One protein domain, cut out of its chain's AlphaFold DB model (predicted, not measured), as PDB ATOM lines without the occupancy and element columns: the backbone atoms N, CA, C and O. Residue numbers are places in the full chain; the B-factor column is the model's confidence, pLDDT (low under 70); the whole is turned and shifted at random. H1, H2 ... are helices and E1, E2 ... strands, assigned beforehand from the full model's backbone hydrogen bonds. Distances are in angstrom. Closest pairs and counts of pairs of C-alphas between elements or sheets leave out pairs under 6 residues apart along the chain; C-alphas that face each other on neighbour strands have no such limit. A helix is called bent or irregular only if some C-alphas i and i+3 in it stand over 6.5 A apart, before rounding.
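AT A GLANCE: This is residues 18 to 63 of the 64 residues of an uncharacterized protein of uncultured Rubrobacteraceae bacterium (UniProt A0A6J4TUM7). One helix, H1, and one short strand, E1, form a loose V: the first residue of E1, Gly 25, comes near H1, and their last residues spread away from each other. A wide loop joins them, with residues 33 to 42 sticking out, while residues 18 to 19 fold back beside the first residues of E1. The printed part has 46 residues with one named strand and then one named helix; the class is mixed, helices and strands, with under half of the residues in named elements. It is only just compact, close to loose, with a radius of gyration of the C-alphas of 11.2 A, and spans 30 by 24 by 18 A.

HOW THE PARTS SIT: H1, residues 48 to 62, has each of its O i to N i+4 pairs within hydrogen-bond range. E1, residues 25 to 30, has 3 pairs of C-alphas within 8 A with H1. The closest C-alphas of the two elements are those of Gly 25 and Arg 53, 6.8 A apart, and the centres are 12.4 A apart. E1 pairs with no named strand, but residues 18 to 19 pair with residues 25 to 26 of E1, antiparallel.

IN THESE COORDINATES: H1 measures 21.1 A from C-alpha 48 at (82.446, 78.107, 74.700) to C-alpha 62 at (90.973, 59.693, 80.469), and is not bent. E1 measures 15.9 A from C-alpha 25 at (76.976, 70.943, 83.300) to C-alpha 30.

THE WHOLE: The two C-alphas farthest apart are those of Glu 35 and Gly 63, at 31.8 A. The link from E1 to H1, residues 31 to 47, is long. Residues 33 to 42 stand free, as do residues 58 to 63, of which 58 to 62 belong to H1. The printed part has no cut, its mean pLDDT is 83.2, and no printed residue is under 70.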
ATOM      1  N   VAL A  18      75.255  66.529  80.434       86.69
ATOM      2  CA  VAL A  18      74.234  67.547  80.176       86.69
ATOM      3  C   VAL A  18      74.896  68.890  80.421       86.69
ATOM      4  O   VAL A  18      75.430  69.096  81.507       86.69
ATOM      5  N   VAL A  19      74.900  69.768  79.420       85.31
ATOM      6  CA  VAL A  19      75.469  71.114  79.537       85.31
ATOM      7  C   VAL A  19      74.436  72.127  79.085       85.31
ATOM      8  O   VAL A  19      73.816  71.949  78.038       85.31
ATOM      9  N   GLU A  20      74.260  73.169  79.879       82.81
ATOM     10  CA  GLU A  20      73.485  74.342  79.511       82.81
ATOM     11  C   GLU A  20      74.303  75.269  78.605       82.81
ATOM     12  O   GLU A  20      75.533  75.207  78.559       82.81
ATOM     13  N   GLU A  21      73.637  76.186  77.902       74.94
ATOM     14  CA  GLU A  21      74.329  77.192  77.082       74.94
ATOM     15  C   GLU A  21      75.275  78.078  77.911       74.94
ATOM     16  O   GLU A  21      76.310  78.518  77.411       74.94
ATOM     17  N   SER A  22      74.960  78.272  79.198       80.12
ATOM     18  CA  SER A  22      75.797  78.972  80.183       80.12
ATOM     19  C   SER A  22      77.142  78.274  80.450       80.12
ATOM     20  O   SER A  22      78.069  78.893  80.976       80.12
ATOM     21  N   GLY A  23      77.275  76.995  80.081       76.56
ATOM     22  CA  GLY A  23      78.435  76.154  80.372       76.56
ATOM     23  C   GLY A  23      78.357  75.405  81.701       76.56
ATOM     24  O   GLY A  23      79.265  74.629  82.006       76.56
ATOM     25  N   GLU A  24      77.292  75.594  82.484       82.19
ATOM     26  CA  GLU A  24      77.008  74.736  83.632       82.19
ATOM     27  C   GLU A  24      76.642  73.334  83.151       82.19
ATOM     28  O   GLU A  24      75.871  73.169  82.205       82.19
ATOM     29  N   GLY A  25      77.216  72.300  83.767       83.38
ATOM     30  CA  GLY A  25      76.976  70.943  83.300       83.38
ATOM     31  C   GLY A  25      77.240  69.845  84.316       83.38
ATOM     32  O   GLY A  25      78.170  69.907  85.129       83.38
ATOM     33  N   GLU A  26      76.428  68.798  84.207       86.00
ATOM     34  CA  GLU A  26      76.370  67.647  85.099       86.00
ATOM     35  C   GLU A  26      76.672  66.358  84.323       86.00
ATOM     36  O   GLU A  26      76.082  66.084  83.272       86.00
ATOM     37  N   VAL A  27      77.582  65.539  84.858       84.56
ATOM     38  CA  VAL A  27      77.831  64.189  84.345       84.56
ATOM     39  C   VAL A  27      76.796  63.246  84.938       84.56
ATOM     40  O   VAL A  27      76.753  63.032  86.147       84.56
ATOM     41  N   ARG A  28      76.005  62.626  84.071       84.19
ATOM     42  CA  ARG A  28      75.030  61.595  84.422       84.19
ATOM     43  C   ARG A  28      75.487  60.241  83.901       84.19
ATOM     44  O   ARG A  28      76.354  60.149  83.036       84.19
ATOM     45  N   ARG A  29      74.903  59.169  84.431       83.50
ATOM     46  CA  ARG A  29      75.121  57.794  83.963       83.50
ATOM     47  C   ARG A  29      73.791  57.171  83.574       83.50
ATOM     48  O   ARG A  29      72.786  57.415  84.236       83.50
ATOM     49  N   GLY A  30      73.786  56.386  82.503       81.88
ATOM     50  CA  GLY A  30      72.590  55.704  82.019       81.88
ATOM     51  C   GLY A  30      72.379  55.898  80.525       81.88
ATOM     52  O   GLY A  30      73.319  56.096  79.756       81.88
ATOM     53  N   ARG A  31      71.111  55.867  80.115       80.62
ATOM     54  CA  ARG A  31      70.689  56.224  78.763       80.62
ATOM     55  C   ARG A  31      70.174  57.670  78.773       80.62
ATOM     56  O   ARG A  31      69.265  57.954  79.556       80.62
ATOM     57  N   PRO A  32      70.706  58.570  77.926       82.00
ATOM     58  CA  PRO A  32      70.111  59.888  77.737       82.00
ATOM     59  C   PRO A  32      68.633  59.751  77.330       82.00
ATOM     60  O   PRO A  32      68.320  58.865  76.525       82.00
ATOM     61  N   PRO A  33      67.721  60.590  77.848       82.31
ATOM     62  CA  PRO A  33      66.321  60.558  77.436       82.31
ATOM     63  C   PRO A  33      66.203  60.751  75.920       82.31
ATOM     64  O   PRO A  33      66.702  61.736  75.379       82.31
ATOM     65  N   ALA A  34      65.553  59.812  75.227       80.12
ATOM     66  CA  ALA A  34      65.485  59.816  73.761       80.12
ATOM     67  C   ALA A  34      64.807  61.082  73.206       80.12
ATOM     68  O   ALA A  34      65.176  61.566  72.143       80.12
ATOM     69  N   GLU A  35      63.868  61.655  73.959       81.31
ATOM     70  CA  GLU A  35      63.182  62.914  73.643       81.31
ATOM     71  C   GLU A  35      64.104  64.147  73.602       81.31
ATOM     72  O   GLU A  35      63.768  65.151  72.969       81.31
ATOM     73  N   LEU A  36      65.266  64.074  74.257       77.62
ATOM     74  CA  LEU A  36      66.260  65.148  74.297       77.62
ATOM     75  C   LEU A  36      67.312  65.012  73.187       77.62
ATOM     76  O   LEU A  36      68.068  65.950  72.940       77.62
ATOM     77  N   ILE A  37      67.365  63.871  72.495       79.94
ATOM     78  CA  ILE A  37      68.306  63.640  71.398       79.94
ATOM     79  C   ILE A  37      67.707  64.247  70.125       79.94
ATOM     80  O   ILE A  37      66.807  63.675  69.514       79.94
ATOM     81  N   ARG A  38      68.184  65.436  69.743       78.94
ATOM     82  CA  ARG A  38      67.672  66.181  68.578       78.94
ATOM     83  C   ARG A  38      68.536  66.011  67.333       78.94
ATOM     84  O   ARG A  38      68.007  65.731  66.263       78.94
ATOM     85  N   SER A  39      69.846  66.177  67.473       80.50
ATOM     86  CA  SER A  39      70.787  66.146  66.355       80.50
ATOM     87  C   SER A  39      72.214  65.886  66.827       80.50
ATOM     88  O   SER A  39      72.546  66.024  68.009       80.50
ATOM     89  N   GLU A  40      73.073  65.518  65.880       83.19
ATOM     90  CA  GLU A  40      74.517  65.605  66.057       83.19
ATOM     91  C   GLU A  40      74.983  67.050  65.819       83.19
ATOM     92  O   GLU A  40      74.404  67.768  65.005       83.19
ATOM     93  N   VAL A  41      75.995  67.484  66.570       83.38
ATOM     94  CA  VAL A  41      76.596  68.825  66.511       83.38
ATOM     95  C   VAL A  41      78.102  68.647  66.673       83.38
ATOM     96  O   VAL A  41      78.516  67.856  67.526       83.38
ATOM     97  N   GLY A  42      78.908  69.342  65.869       83.88
ATOM     98  CA  GLY A  42      80.363  69.300  65.979       83.88
ATOM     99  C   GLY A  42      80.848  69.897  67.300       83.88
ATOM    100  O   GLY A  42      80.206  70.770  67.876       83.88
ATOM    101  N   PHE A  43      81.997  69.439  67.804       85.81
ATOM    102  CA  PHE A  43      82.571  69.985  69.042       85.81
ATOM    103  C   PHE A  43      82.858  71.492  68.935       85.81
ATOM    104  O   PHE A  43      82.600  72.238  69.875       85.81
ATOM    105  N   GLU A  44      83.342  71.937  67.775       88.88
ATOM    106  CA  GLU A  44      83.655  73.342  67.500       88.88
ATOM    107  C   GLU A  44      82.414  74.244  67.546       88.88
ATOM    108  O   GLU A  44      82.533  75.411  67.917       88.88
ATOM    109  N   ASP A  45      81.239  73.686  67.236       88.00
ATOM    110  CA  ASP A  45      79.951  74.386  67.188       88.00
ATOM    111  C   ASP A  45      79.282  74.505  68.568       88.00
ATOM    112  O   ASP A  45      78.219  75.112  68.706       88.00
ATOM    113  N   LEU A  46      79.876  73.909  69.608       85.44
ATOM    114  CA  LEU A  46      79.368  74.030  70.969       85.44
ATOM    115  C   LEU A  46      79.656  75.434  71.533       85.44
ATOM    116  O   LEU A  46      80.734  75.991  71.293       85.44
ATOM    117  N   PRO A  47      78.758  75.975  72.378       86.69
ATOM    118  CA  PRO A  47      79.047  77.169  73.163       86.69
ATOM    119  C   PRO A  47      80.369  77.031  73.926       86.69
ATOM    120  O   PRO A  47      80.713  75.950  74.407       86.69
ATOM    121  N   GLU A  48      81.115  78.126  74.079       88.44
ATOM    122  CA  GLU A  48      82.446  78.107  74.700       88.44
ATOM    123  C   GLU A  48      82.445  77.463  76.094       88.44
ATOM    124  O   GLU A  48      83.278  76.598  76.383       88.44
ATOM    125  N   GLY A  49      81.460  77.817  76.926       85.62
ATOM    126  CA  GLY A  49      81.280  77.225  78.249       85.62
ATOM    127  C   GLY A  49      81.079  75.709  78.190       85.62
ATOM    128  O   GLY A  49      81.668  74.976  78.987       85.62
ATOM    129  N   ALA A  50      80.331  75.231  77.193       85.81
ATOM    130  CA  ALA A  50      80.097  73.811  76.983       85.81
ATOM    131  C   ALA A  50      81.340  73.067  76.484       85.81
ATOM    132  O   ALA A  50      81.632  71.979  76.981       85.81
ATOM    133  N   ARG A  51      82.125  73.667  75.578       88.56
ATOM    134  CA  ARG A  51      83.405  73.097  75.121       88.56
ATOM    135  C   ARG A  51      84.370  72.882  76.275       88.56
ATOM    136  O   ARG A  51      84.894  71.782  76.436       88.56
ATOM    137  N   ARG A  52      84.562  73.908  77.112       88.44
ATOM    138  CA  ARG A  52      85.422  73.817  78.300       88.44
ATOM    139  C   ARG A  52      84.967  72.689  79.222       88.44
ATOM    140  O   ARG A  52      85.784  71.868  79.626       88.44
ATOM    141  N   ARG A  53      83.663  72.601  79.500       86.62
ATOM    142  CA  ARG A  53      83.122  71.571  80.392       86.62
ATOM    143  C   ARG A  53      83.290  70.156  79.837       86.62
ATOM    144  O   ARG A  53      83.631  69.243  80.584       86.62
ATOM    145  N   VAL A  54      83.082  69.972  78.533       85.56
ATOM    146  CA  VAL A  54      83.349  68.698  77.850       85.56
ATOM    147  C   VAL A  54      84.819  68.310  78.013       85.56
ATOM    148  O   VAL A  54      85.094  67.180  78.407       85.56
ATOM    149  N   LEU A  55      85.758  69.232  77.780       88.19
ATOM    150  CA  LEU A  55      87.189  68.949  77.923       88.19
ATOM    151  C   LEU A  55      87.567  68.543  79.348       88.19
ATOM    152  O   LEU A  55      88.239  67.530  79.508       88.19
ATOM    153  N   GLU A  56      87.092  69.260  80.369       87.44
ATOM    154  CA  GLU A  56      87.339  68.915  81.780       87.44
ATOM    155  C   GLU A  56      86.874  67.490  82.113       87.44
ATOM    156  O   GLU A  56      87.580  66.720  82.766       87.44
ATOM    157  N   VAL A  57      85.678  67.122  81.647       83.88
ATOM    158  CA  VAL A  57      85.111  65.790  81.880       83.88
ATOM    159  C   VAL A  57      85.923  64.722  81.155       83.88
ATOM    160  O   VAL A  57      86.199  63.676  81.734       83.88
ATOM    161  N   TYR A  58      86.337  64.974  79.913       81.81
ATOM    162  CA  TYR A  58      87.177  64.036  79.171       81.81
ATOM    163  C   TYR A  58      88.563  63.905  79.804       81.81
ATOM    164  O   TYR A  58      89.016  62.788  80.014       81.81
ATOM    165  N   GLN A  59      89.213  64.993  80.207       86.00
ATOM    166  CA  GLN A  59      90.485  64.925  80.933       86.00
ATOM    167  C   GLN A  59      90.360  64.067  82.196       86.00
ATOM    168  O   GLN A  59      91.132  63.129  82.384       86.00
ATOM    169  N   GLY A  60      89.314  64.294  82.999       83.06
ATOM    170  CA  GLY A  60      89.053  63.496  84.196       83.06
ATOM    171  C   GLY A  60      88.753  62.019  83.912       83.06
ATOM    172  O   GLY A  60      89.182  61.151  84.669       83.06
ATOM    173  N   LEU A  61      88.039  61.710  82.824       76.19
ATOM    174  CA  LEU A  61      87.729  60.329  82.434       76.19
ATOM    175  C   LEU A  61      88.944  59.579  81.877       76.19
ATOM    176  O   LEU A  61      89.055  58.372  82.085       76.19
ATOM    177  N   TRP A  62      89.825  60.278  81.163       76.06
ATOM    178  CA  TRP A  62      90.973  59.693  80.469       76.06
ATOM    179  C   TRP A  62      92.285  59.805  81.262       76.06
ATOM    180  O   TRP A  62      93.285  59.222  80.853       76.06
ATOM    181  N   GLY A  63      92.280  60.504  82.402       75.38
ATOM    182  CA  GLY A  63      93.464  60.707  83.240       75.38
ATOM    183  C   GLY A  63      94.554  61.536  82.553       75.38
ATOM    184  O   GLY A  63      95.735  61.251  82.750       75.38
TER     185      GLY A  63